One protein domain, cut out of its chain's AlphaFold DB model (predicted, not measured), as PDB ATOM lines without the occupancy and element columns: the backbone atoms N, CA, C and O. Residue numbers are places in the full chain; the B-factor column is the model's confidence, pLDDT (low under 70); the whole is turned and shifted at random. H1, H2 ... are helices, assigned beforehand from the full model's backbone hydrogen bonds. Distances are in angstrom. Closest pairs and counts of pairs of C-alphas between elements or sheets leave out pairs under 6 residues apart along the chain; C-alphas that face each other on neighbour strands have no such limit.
ATOM      1  N   ALA A 172      94.750 121.837 125.400       76.75
ATOM      2  CA  ALA A 172      94.946 121.782 123.955       76.75
ATOM      3  C   ALA A 172      94.212 122.911 123.207       76.75
ATOM      4  O   ALA A 172      93.161 123.359 123.670       76.75
ATOM      5  N   PRO A 173      94.705 123.320 122.021       70.56
ATOM      6  CA  PRO A 173      94.084 124.376 121.211       70.56
ATOM      7  C   PRO A 173      92.678 124.057 120.680       70.56
ATOM      8  O   PRO A 173      91.983 124.950 120.210       70.56
ATOM      9  N   THR A 174      92.247 122.789 120.690       76.88
ATOM     10  CA  THR A 174      90.948 122.382 120.122       76.88
ATOM     11  C   THR A 174      90.143 121.488 121.065       76.88
ATOM     12  O   THR A 174      90.687 120.607 121.738       76.88
ATOM     13  N   LYS A 175      88.809 121.637 121.044       82.25
ATOM     14  CA  LYS A 175      87.877 120.750 121.771       82.25
ATOM     15  C   LYS A 175      88.048 119.278 121.378       82.25
ATOM     16  O   LYS A 175      87.917 118.399 122.227       82.25
ATOM     17  N   LEU A 176      88.376 118.998 120.110       86.25
ATOM     18  CA  LEU A 176      88.605 117.638 119.612       86.25
ATOM     19  C   LEU A 176      89.820 116.982 120.280       86.25
ATOM     20  O   LEU A 176      89.733 115.834 120.713       86.25
ATOM     21  N   GLN A 177      90.936 117.704 120.402       82.94
ATOM     22  CA  GLN A 177      92.131 117.192 121.078       82.94
ATOM     23  C   GLN A 177      91.855 116.898 122.555       82.94
ATOM     24  O   GLN A 177      92.253 115.840 123.044       82.94
ATOM     25  N   VAL A 178      91.110 117.767 123.246       87.88
ATOM     26  CA  VAL A 178      90.692 117.514 124.635       87.88
ATOM     27  C   VAL A 178      89.754 116.316 124.731       87.88
ATOM     28  O   VAL A 178      89.939 115.478 125.605       87.88
ATOM     29  N   SER A 179      88.781 116.180 123.829       88.88
ATOM     30  CA  SER A 179      87.869 115.028 123.807       88.88
ATOM     31  C   SER A 179      88.620 113.707 123.604       88.88
ATOM     32  O   SER A 179      88.405 112.746 124.344       88.88
ATOM     33  N   ASN A 180      89.564 113.671 122.659       88.69
ATOM     34  CA  ASN A 180      90.413 112.504 122.425       88.69
ATOM     35  C   ASN A 180      91.283 112.188 123.648       88.69
ATOM     36  O   ASN A 180      91.377 111.029 124.051       88.69
ATOM     37  N   HIS A 181      91.860 113.213 124.280       91.69
ATOM     38  CA  HIS A 181      92.604 113.060 125.525       91.69
ATOM     39  C   HIS A 181      91.723 112.495 126.651       91.69
ATOM     40  O   HIS A 181      92.129 111.536 127.306       91.69
ATOM     41  N   LYS A 182      90.507 113.029 126.861       91.38
ATOM     42  CA  LYS A 182      89.580 112.595 127.922       91.38
ATOM     43  C   LYS A 182      89.356 111.082 127.891       91.38
ATOM     44  O   LYS A 182      89.383 110.457 128.945       91.38
ATOM     45  N   ARG A 183      89.217 110.470 126.708       87.31
ATOM     46  CA  ARG A 183      89.019 109.009 126.561       87.31
ATOM     47  C   ARG A 183      90.173 108.180 127.134       87.31
ATOM     48  O   ARG A 183      89.944 107.098 127.667       87.31
ATOM     49  N   GLY A 184      91.403 108.687 127.027       87.75
ATOM     50  CA  GLY A 184      92.621 108.015 127.487       87.75
ATOM     51  C   GLY A 184      93.188 108.530 128.812       87.75
ATOM     52  O   GLY A 184      94.141 107.930 129.316       87.75
ATOM     53  N   CYS A 185      92.632 109.613 129.359       91.19
ATOM     54  CA  CYS A 185      93.157 110.317 130.523       91.19
ATOM     55  C   CYS A 185      93.237 109.395 131.746       91.19
ATOM     56  O   CYS A 185      92.249 108.762 132.109       91.19
ATOM     57  N   LEU A 186      94.405 109.350 132.402       89.25
ATOM     58  CA  LEU A 186      94.645 108.502 133.579       89.25
ATOM     59  C   LEU A 186      93.680 108.803 134.731       89.25
ATOM     60  O   LEU A 186      93.304 107.890 135.452       89.25
ATOM     61  N   ARG A 187      93.283 110.073 134.869       89.31
ATOM     62  CA  ARG A 187      92.413 110.575 135.938       89.31
ATOM     63  C   ARG A 187      90.924 110.563 135.569       89.31
ATOM     64  O   ARG A 187      90.112 111.006 136.368       89.31
ATOM     65  N   ASN A 188      90.556 110.105 134.368       92.75
ATOM     66  CA  ASN A 188      89.152 109.958 133.991       92.75
ATOM     67  C   ASN A 188      88.587 108.655 134.591       92.75
ATOM     68  O   ASN A 188      89.049 107.582 134.187       92.75
ATOM     69  N   PRO A 189      87.562 108.707 135.463       91.75
ATOM     70  CA  PRO A 189      86.930 107.510 136.025       91.75
ATOM     71  C   PRO A 189      86.392 106.553 134.951       91.75
ATOM     72  O   PRO A 189      86.487 105.336 135.077       91.75
ATOM     73  N   ALA A 190      85.916 107.088 133.825       92.19
ATOM     74  CA  ALA A 190      85.387 106.302 132.713       92.19
ATOM     75  C   ALA A 190      86.475 105.717 131.790       92.19
ATOM     76  O   ALA A 190      86.158 105.132 130.752       92.19
ATOM     77  N   ARG A 191      87.770 105.879 132.099       91.00
ATOM     78  CA  ARG A 191      88.877 105.412 131.241       91.00
ATOM     79  C   ARG A 191      88.790 103.916 130.936       91.00
ATOM     80  O   ARG A 191      89.008 103.527 129.788       91.00
ATOM     81  N   ALA A 192      88.492 103.087 131.937       90.25
ATOM     82  CA  ALA A 192      88.398 101.637 131.765       90.25
ATOM     83  C   ALA A 192      87.255 101.263 130.808       90.25
ATOM     84  O   ALA A 192      87.492 100.578 129.814       90.25
ATOM     85  N   ALA A 193      86.058 101.815 131.034       91.31
ATOM     86  CA  ALA A 193      84.894 101.613 130.173       91.31
ATOM     87  C   ALA A 193      85.136 102.107 128.736       91.31
ATOM     88  O   ALA A 193      84.826 101.411 127.770       91.31
ATOM     89  N   ASN A 194      85.768 103.276 128.571       88.31
ATOM     90  CA  ASN A 194      86.137 103.797 127.255       88.31
ATOM     91  C   ASN A 194      87.089 102.850 126.511       88.31
ATOM     92  O   ASN A 194      86.879 102.581 125.330       88.31
ATOM     93  N   ARG A 195      88.106 102.315 127.201       86.50
ATOM     94  CA  ARG A 195      89.053 101.352 126.617       86.50
ATOM     95  C   ARG A 195      88.391 100.023 126.268       86.50
ATOM     96  O   ARG A 195      88.715  99.472 125.223       86.50
ATOM     97  N   ALA A 196      87.489  99.523 127.110       88.12
ATOM     98  CA  ALA A 196      86.738  98.300 126.839       88.12
ATOM     99  C   ALA A 196      85.879  98.454 125.576       88.12
ATOM    100  O   ALA A 196      86.008  97.661 124.647       88.12
ATOM    101  N   ARG A 197      85.119  99.552 125.475       86.06
ATOM    102  CA  ARG A 197      84.332  99.878 124.278       86.06
ATOM    103  C   ARG A 197      85.208 100.009 123.030       86.06
ATOM    104  O   ARG A 197      84.847  99.520 121.965       86.06
ATOM    105  N   ASP A 198      86.364 100.665 123.133       83.75
ATOM    106  CA  ASP A 198      87.282 100.804 121.998       83.75
ATOM    107  C   ASP A 198      87.877  99.450 121.559       83.75
ATOM    108  O   ASP A 198      88.137  99.269 120.368       83.75
ATOM    109  N   ARG A 199      88.082  98.491 122.476       84.12
ATOM    110  CA  ARG A 199      88.491  97.115 122.135       84.12
ATOM    111  C   ARG A 199      87.377  96.368 121.414       84.12
ATOM    112  O   ARG A 199      87.604  95.933 120.291       84.12
ATOM    113  N   GLU A 200      86.173  96.342 121.982       85.56
ATOM    114  CA  GLU A 200      85.002  95.675 121.394       85.56
ATOM    115  C   GLU A 200      84.713  96.184 119.969       85.56
ATOM    116  O   GLU A 200      84.496  95.420 119.027       85.56
ATOM    117  N   LEU A 201      84.774  97.505 119.773       80.19
ATOM    118  CA  LEU A 201      84.570  98.129 118.466       80.19
ATOM    119  C   LEU A 201      85.680  97.821 117.453       80.19
ATOM    120  O   LEU A 201      85.445  97.955 116.250       80.19
ATOM    121  N   ASN A 202      86.889  97.489 117.911       80.75
ATOM    122  CA  ASN A 202      87.967  97.049 117.032       80.75
ATOM    123  C   ASN A 202      87.866  95.552 116.728       80.75
ATOM    124  O   ASN A 202      88.085  95.193 115.580       80.75
ATOM    125  N   GLU A 203      87.470  94.713 117.686       81.69
ATOM    126  CA  GLU A 203      87.232  93.274 117.476       81.69
ATOM    127  C   GLU A 203      86.109  93.017 116.469       81.69
ATOM    128  O   GLU A 203      86.280  92.228 115.543       81.69
ATOM    129  N   LYS A 204      85.001  93.764 116.559       82.31
ATOM    130  CA  LYS A 204      83.913  93.711 115.562       82.31
ATOM    131  C   LYS A 204      84.362  94.129 114.155       82.31
ATOM    132  O   LYS A 204      83.678  93.840 113.174       82.31
ATOM    133  N   GLY A 205      85.489  94.836 114.040       83.12
ATOM    134  CA  GLY A 205      85.980  95.376 112.779       83.12
ATOM    135  C   GLY A 205      84.967  96.304 112.096       83.12
ATOM    136  O   GLY A 205      84.092  96.912 112.719       83.12
ATOM    137  N   LYS A 206      85.109  96.466 110.780       86.94
ATOM    138  CA  LYS A 206      84.088  97.107 109.943       86.94
ATOM    139  C   LYS A 206      84.120  96.576 108.518       86.94
ATOM    140  O   LYS A 206      85.190  96.386 107.946       86.94
ATOM    141  N   PHE A 207      82.944  96.428 107.924       88.56
ATOM    142  CA  PHE A 207      82.777  96.047 106.528       88.56
ATOM    143  C   PHE A 207      82.438  97.265 105.664       88.56
ATOM    144  O   PHE A 207      81.668  98.133 106.077       88.56
ATOM    145  N   CYS A 208      83.016  97.349 104.467       90.19
ATOM    146  CA  CYS A 208      82.666  98.379 103.495       90.19
ATOM    147  C   CYS A 208      81.594  97.885 102.527       90.19
ATOM    148  O   CYS A 208      81.846  97.000 101.718       90.19
ATOM    149  N   CYS A 209      80.414  98.506 102.564       86.75
ATOM    150  CA  CYS A 209      79.289  98.149 101.701       86.75
ATOM    151  C   CYS A 209      79.542  98.402 100.205       86.75
ATOM    152  O   CYS A 209      78.953  97.694  99.389       86.75
ATOM    153  N   VAL A 210      80.428  99.351  99.869       87.25
ATOM    154  CA  VAL A 210      80.744  99.763  98.489       87.25
ATOM    155  C   VAL A 210      81.713  98.788  97.820       87.25
ATOM    156  O   VAL A 210      81.414  98.249  96.766       87.25
ATOM    157  N   CYS A 211      82.867  98.518  98.438       90.69
ATOM    158  CA  CYS A 211      83.913  97.671  97.844       90.69
ATOM    159  C   CYS A 211      83.959  96.242  98.406       90.69
ATOM    160  O   CYS A 211      84.882  95.494  98.093       90.69
ATOM    161  N   LYS A 212      83.020  95.900  99.296       89.75
ATOM    162  CA  LYS A 212      82.885  94.594  99.959       89.75
ATOM    163  C   LYS A 212      84.135  94.111 100.716       89.75
ATOM    164  O   LYS A 212      84.301  92.921 100.951       89.75
ATOM    165  N   LYS A 213      85.018  95.025 101.139       90.44
ATOM    166  CA  LYS A 213      86.219  94.694 101.930       90.44
ATOM    167  C   LYS A 213      85.932  94.701 103.431       90.44
ATOM    168  O   LYS A 213      85.326  95.647 103.946       90.44
ATOM    169  N   GLN A 214      86.436  93.688 104.132       89.38
ATOM    170  CA  GLN A 214      86.440  93.619 105.592       89.38
ATOM    171  C   GLN A 214      87.717  94.249 106.158       89.38
ATOM    172  O   GLN A 214      88.821  94.025 105.665       89.38
ATOM    173  N   PHE A 215      87.565  95.051 107.207       89.00
ATOM    174  CA  PHE A 215      88.665  95.708 107.898       89.00
ATOM    175  C   PHE A 215      88.690  95.259 109.355       89.00
ATOM    176  O   PHE A 215      87.755  95.533 110.105       89.00
ATOM    177  N   ALA A 216      89.801  94.651 109.767       84.50
ATOM    178  CA  ALA A 216      90.018  94.201 111.144       84.50
ATOM    179  C   ALA A 216      90.101  95.348 112.168       84.50
ATOM    180  O   ALA A 216      90.004  95.119 113.362       84.50
ATOM    181  N   LYS A 217      90.315  96.599 111.733       82.75
ATOM    182  CA  LYS A 217      90.349  97.777 112.615       82.75
ATOM    183  C   LYS A 217      89.441  98.870 112.074       82.75
ATOM    184  O   LYS A 217      89.425  99.170 110.881       82.75
ATOM    185  N   ARG A 218      88.739  99.570 112.961       83.19
ATOM    186  CA  ARG A 218      87.787 100.614 112.549       83.19
ATOM    187  C   ARG A 218      88.463 101.814 111.886       83.19
ATOM    188  O   ARG A 218      87.942 102.400 110.939       83.19
ATOM    189  N   ASN A 219      89.656 102.171 112.359       84.25
ATOM    190  CA  ASN A 219      90.417 103.295 111.814       84.25
ATOM    191  C   ASN A 219      90.917 103.030 110.388       84.25
ATOM    192  O   ASN A 219      90.988 103.966 109.591       84.25
ATOM    193  N   THR A 220      91.242 101.780 110.042       87.25
ATOM    194  CA  THR A 220      91.650 101.433 108.672       87.25
ATOM    195  C   THR A 220      90.456 101.486 107.725       87.25
ATOM    196  O   THR A 220      90.588 102.067 106.649       87.25
ATOM    197  N   TYR A 221      89.273 101.040 108.172       90.25
ATOM    198  CA  TYR A 221      88.016 101.274 107.456       90.25
ATOM    199  C   TYR A 221      87.783 102.765 107.180       90.25
ATOM    200  O   TYR A 221      87.573 103.147 106.034       90.25
ATOM    201  N   TYR A 222      87.837 103.635 108.198       87.75
ATOM    202  CA  TYR A 222      87.523 105.055 107.996       87.75
ATOM    203  C   TYR A 222      88.544 105.756 107.098       87.75
ATOM    204  O   TYR A 222      88.162 106.598 106.287       87.75
ATOM    205  N   LYS A 223      89.830 105.391 107.185       88.81
ATOM    206  CA  LYS A 223      90.854 105.870 106.242       88.81
ATOM    207  C   LYS A 223      90.548 105.424 104.814       88.81
ATOM    208  O   LYS A 223      90.638 106.243 103.904       88.81
ATOM    209  N   HIS A 224      90.179 104.158 104.622       90.75
ATOM    210  CA  HIS A 224      89.776 103.638 103.320       90.75
ATOM    211  C   HIS A 224      88.554 104.389 102.781       90.75
ATOM    212  O   HIS A 224      88.630 104.969 101.702       90.75
ATOM    213  N   TYR A 225      87.474 104.456 103.559       88.12
ATOM    214  CA  TYR A 225      86.225 105.101 103.168       88.12
ATOM    215  C   TYR A 225      86.419 106.581 102.827       88.12
ATOM    216  O   TYR A 225      86.002 107.032 101.764       88.12
ATOM    217  N   ASN A 226      87.123 107.331 103.678       88.00
ATOM    218  CA  ASN A 226      87.358 108.756 103.454       88.00
ATOM    219  C   ASN A 226      88.238 109.041 102.231       88.00
ATOM    220  O   ASN A 226      88.101 110.105 101.641       88.00
ATOM    221  N   ARG A 227      89.143 108.127 101.861       87.62
ATOM    222  CA  ARG A 227      90.023 108.297 100.695       87.62
ATOM    223  C   ARG A 227      89.397 107.804  99.397       87.62
ATOM    224  O   ARG A 227      89.674 108.371  98.351       87.62
ATOM    225  N   ARG A 228      88.633 106.713  99.451       85.69
ATOM    226  CA  ARG A 228      88.184 105.978  98.259       85.69
ATOM    227  C   ARG A 228      86.710 106.165  97.929       85.69
ATOM    228  O   ARG A 228      86.374 105.952  96.780       85.69
ATOM    229  N   HIS A 229      85.867 106.559  98.886       85.50
ATOM    230  CA  HIS A 229      84.408 106.627  98.688       85.50
ATOM    231  C   HIS A 229      83.836 108.008  98.997       85.50
ATOM    232  O   HIS A 229      83.057 108.544  98.223       85.50
ATOM    233  N   LYS A 230      84.277 108.641 100.090       80.00
ATOM    234  CA  LYS A 230      83.811 109.978 100.490       80.00
ATOM    235  C   LYS A 230      83.984 111.075  99.422       80.00
ATOM    236  O   LYS A 230      83.101 111.925  99.359       80.00
ATOM    237  N   PRO A 231      85.051 111.101  98.597       78.00
ATOM    238  CA  PRO A 231      85.175 112.096  97.528       78.00
ATOM    239  C   PRO A 231      84.106 111.963  96.435       78.00
ATOM    240  O   PRO A 231      83.752 112.963  95.828       78.00
ATOM    241  N   TYR A 232      83.564 110.759  96.232       65.06
ATOM    242  CA  TYR A 232      82.571 110.456  95.195       65.06
ATOM    243  C   TYR A 232      81.121 110.579  95.688       65.06
ATOM    244  O   TYR A 232      80.195 110.404  94.912       65.06
ATOM    245  N   LEU A 233      80.922 110.896  96.973       61.34
ATOM    246  CA  LEU A 233      79.617 111.197  97.582       61.34
ATOM    247  C   LEU A 233      79.309 112.706  97.597       61.34
ATOM    248  O   LEU A 233      78.394 113.140  98.288       61.34
TER     249      LEU A 233
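This is residues 172 to 233 of the 235 residues of the protein "C2H2-type domain-containing protein" of Phytophthora rubi (UniProt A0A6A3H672). The printed part is an open, flat arch of helices: H1 is one leg, H2 is the bar that crosses from one leg to the other, and H3 is the second leg, splayed outward, with the short H4 at its foot. Between H2 and H3 a long unnamed stretch, residues 204 to 217, loops out and folds back on itself, and the space between the legs H1 and H3 is empty. The printed part has 62 residues, with four named helices in the order H1, H2, H3, H4 and no named strand; the class is all helix. The whole is loose, with a radius of gyration of the C-alphas of 14.8 A, and spans 41 by 29 by 12 A.

H1, residues 175 to 184, touches H2, residues 191 to 203, with residues 191 to 195 of H2 alone. The closest C-alphas of the two are those of Arg 183 and Arg 191, 5.9 A apart. The lines of H1 and H2 are about perpendicular, at 89 degrees. Beyond H2, residues 206 to 207 pair antiparallel with residues 214 to 215, a pairing too short to be named. H3, residues 218 to 228, is close to H2 but not clearly touching, with 2 pairs of C-alphas within 8 A; the closest are those of Asn 202 and Arg 218, 5.7 A apart. H2 and H3 run the same way at a steep tilt of 58 degrees. H4, residues 230 to 233, and H3 meet only through their link and are near each other, with 5 pairs of C-alphas within 10 A. H1 is apart from H3 and H4, and H2 is apart from H4. In H2 and H3 every O i to N i+4 pair is within hydrogen-bond range, in H1 5 of 6 are, and H4 is too short for such a pair.

H1 begins at C-alpha 175, at (87.877, 120.750, 121.771), and measures 14.7 A from first to last C-alpha. H2, the longest helix with 13 residues, measures 18.4 A and begins at C-alpha 191, at (88.877, 105.412, 131.241). H3 measures 15.3 A over 11 residues. H4 has four residues and ends at C-alpha 233, at (79.617, 111.197, 97.582).

The two C-alphas farthest apart are those of Arg 187 and Tyr 232, at 41.9 A. Residues 173 to 180, of which 175 to 180 belong to H1, stand free. The link from H1 to H2 is short, with 6 residues; that from H2 to H3 is long, with 14; that from H3 to H4 is tight, with 1. The printed part has no cut. The mean pLDDT of the printed part is 85.7, and residues 232 to 233 are under 70.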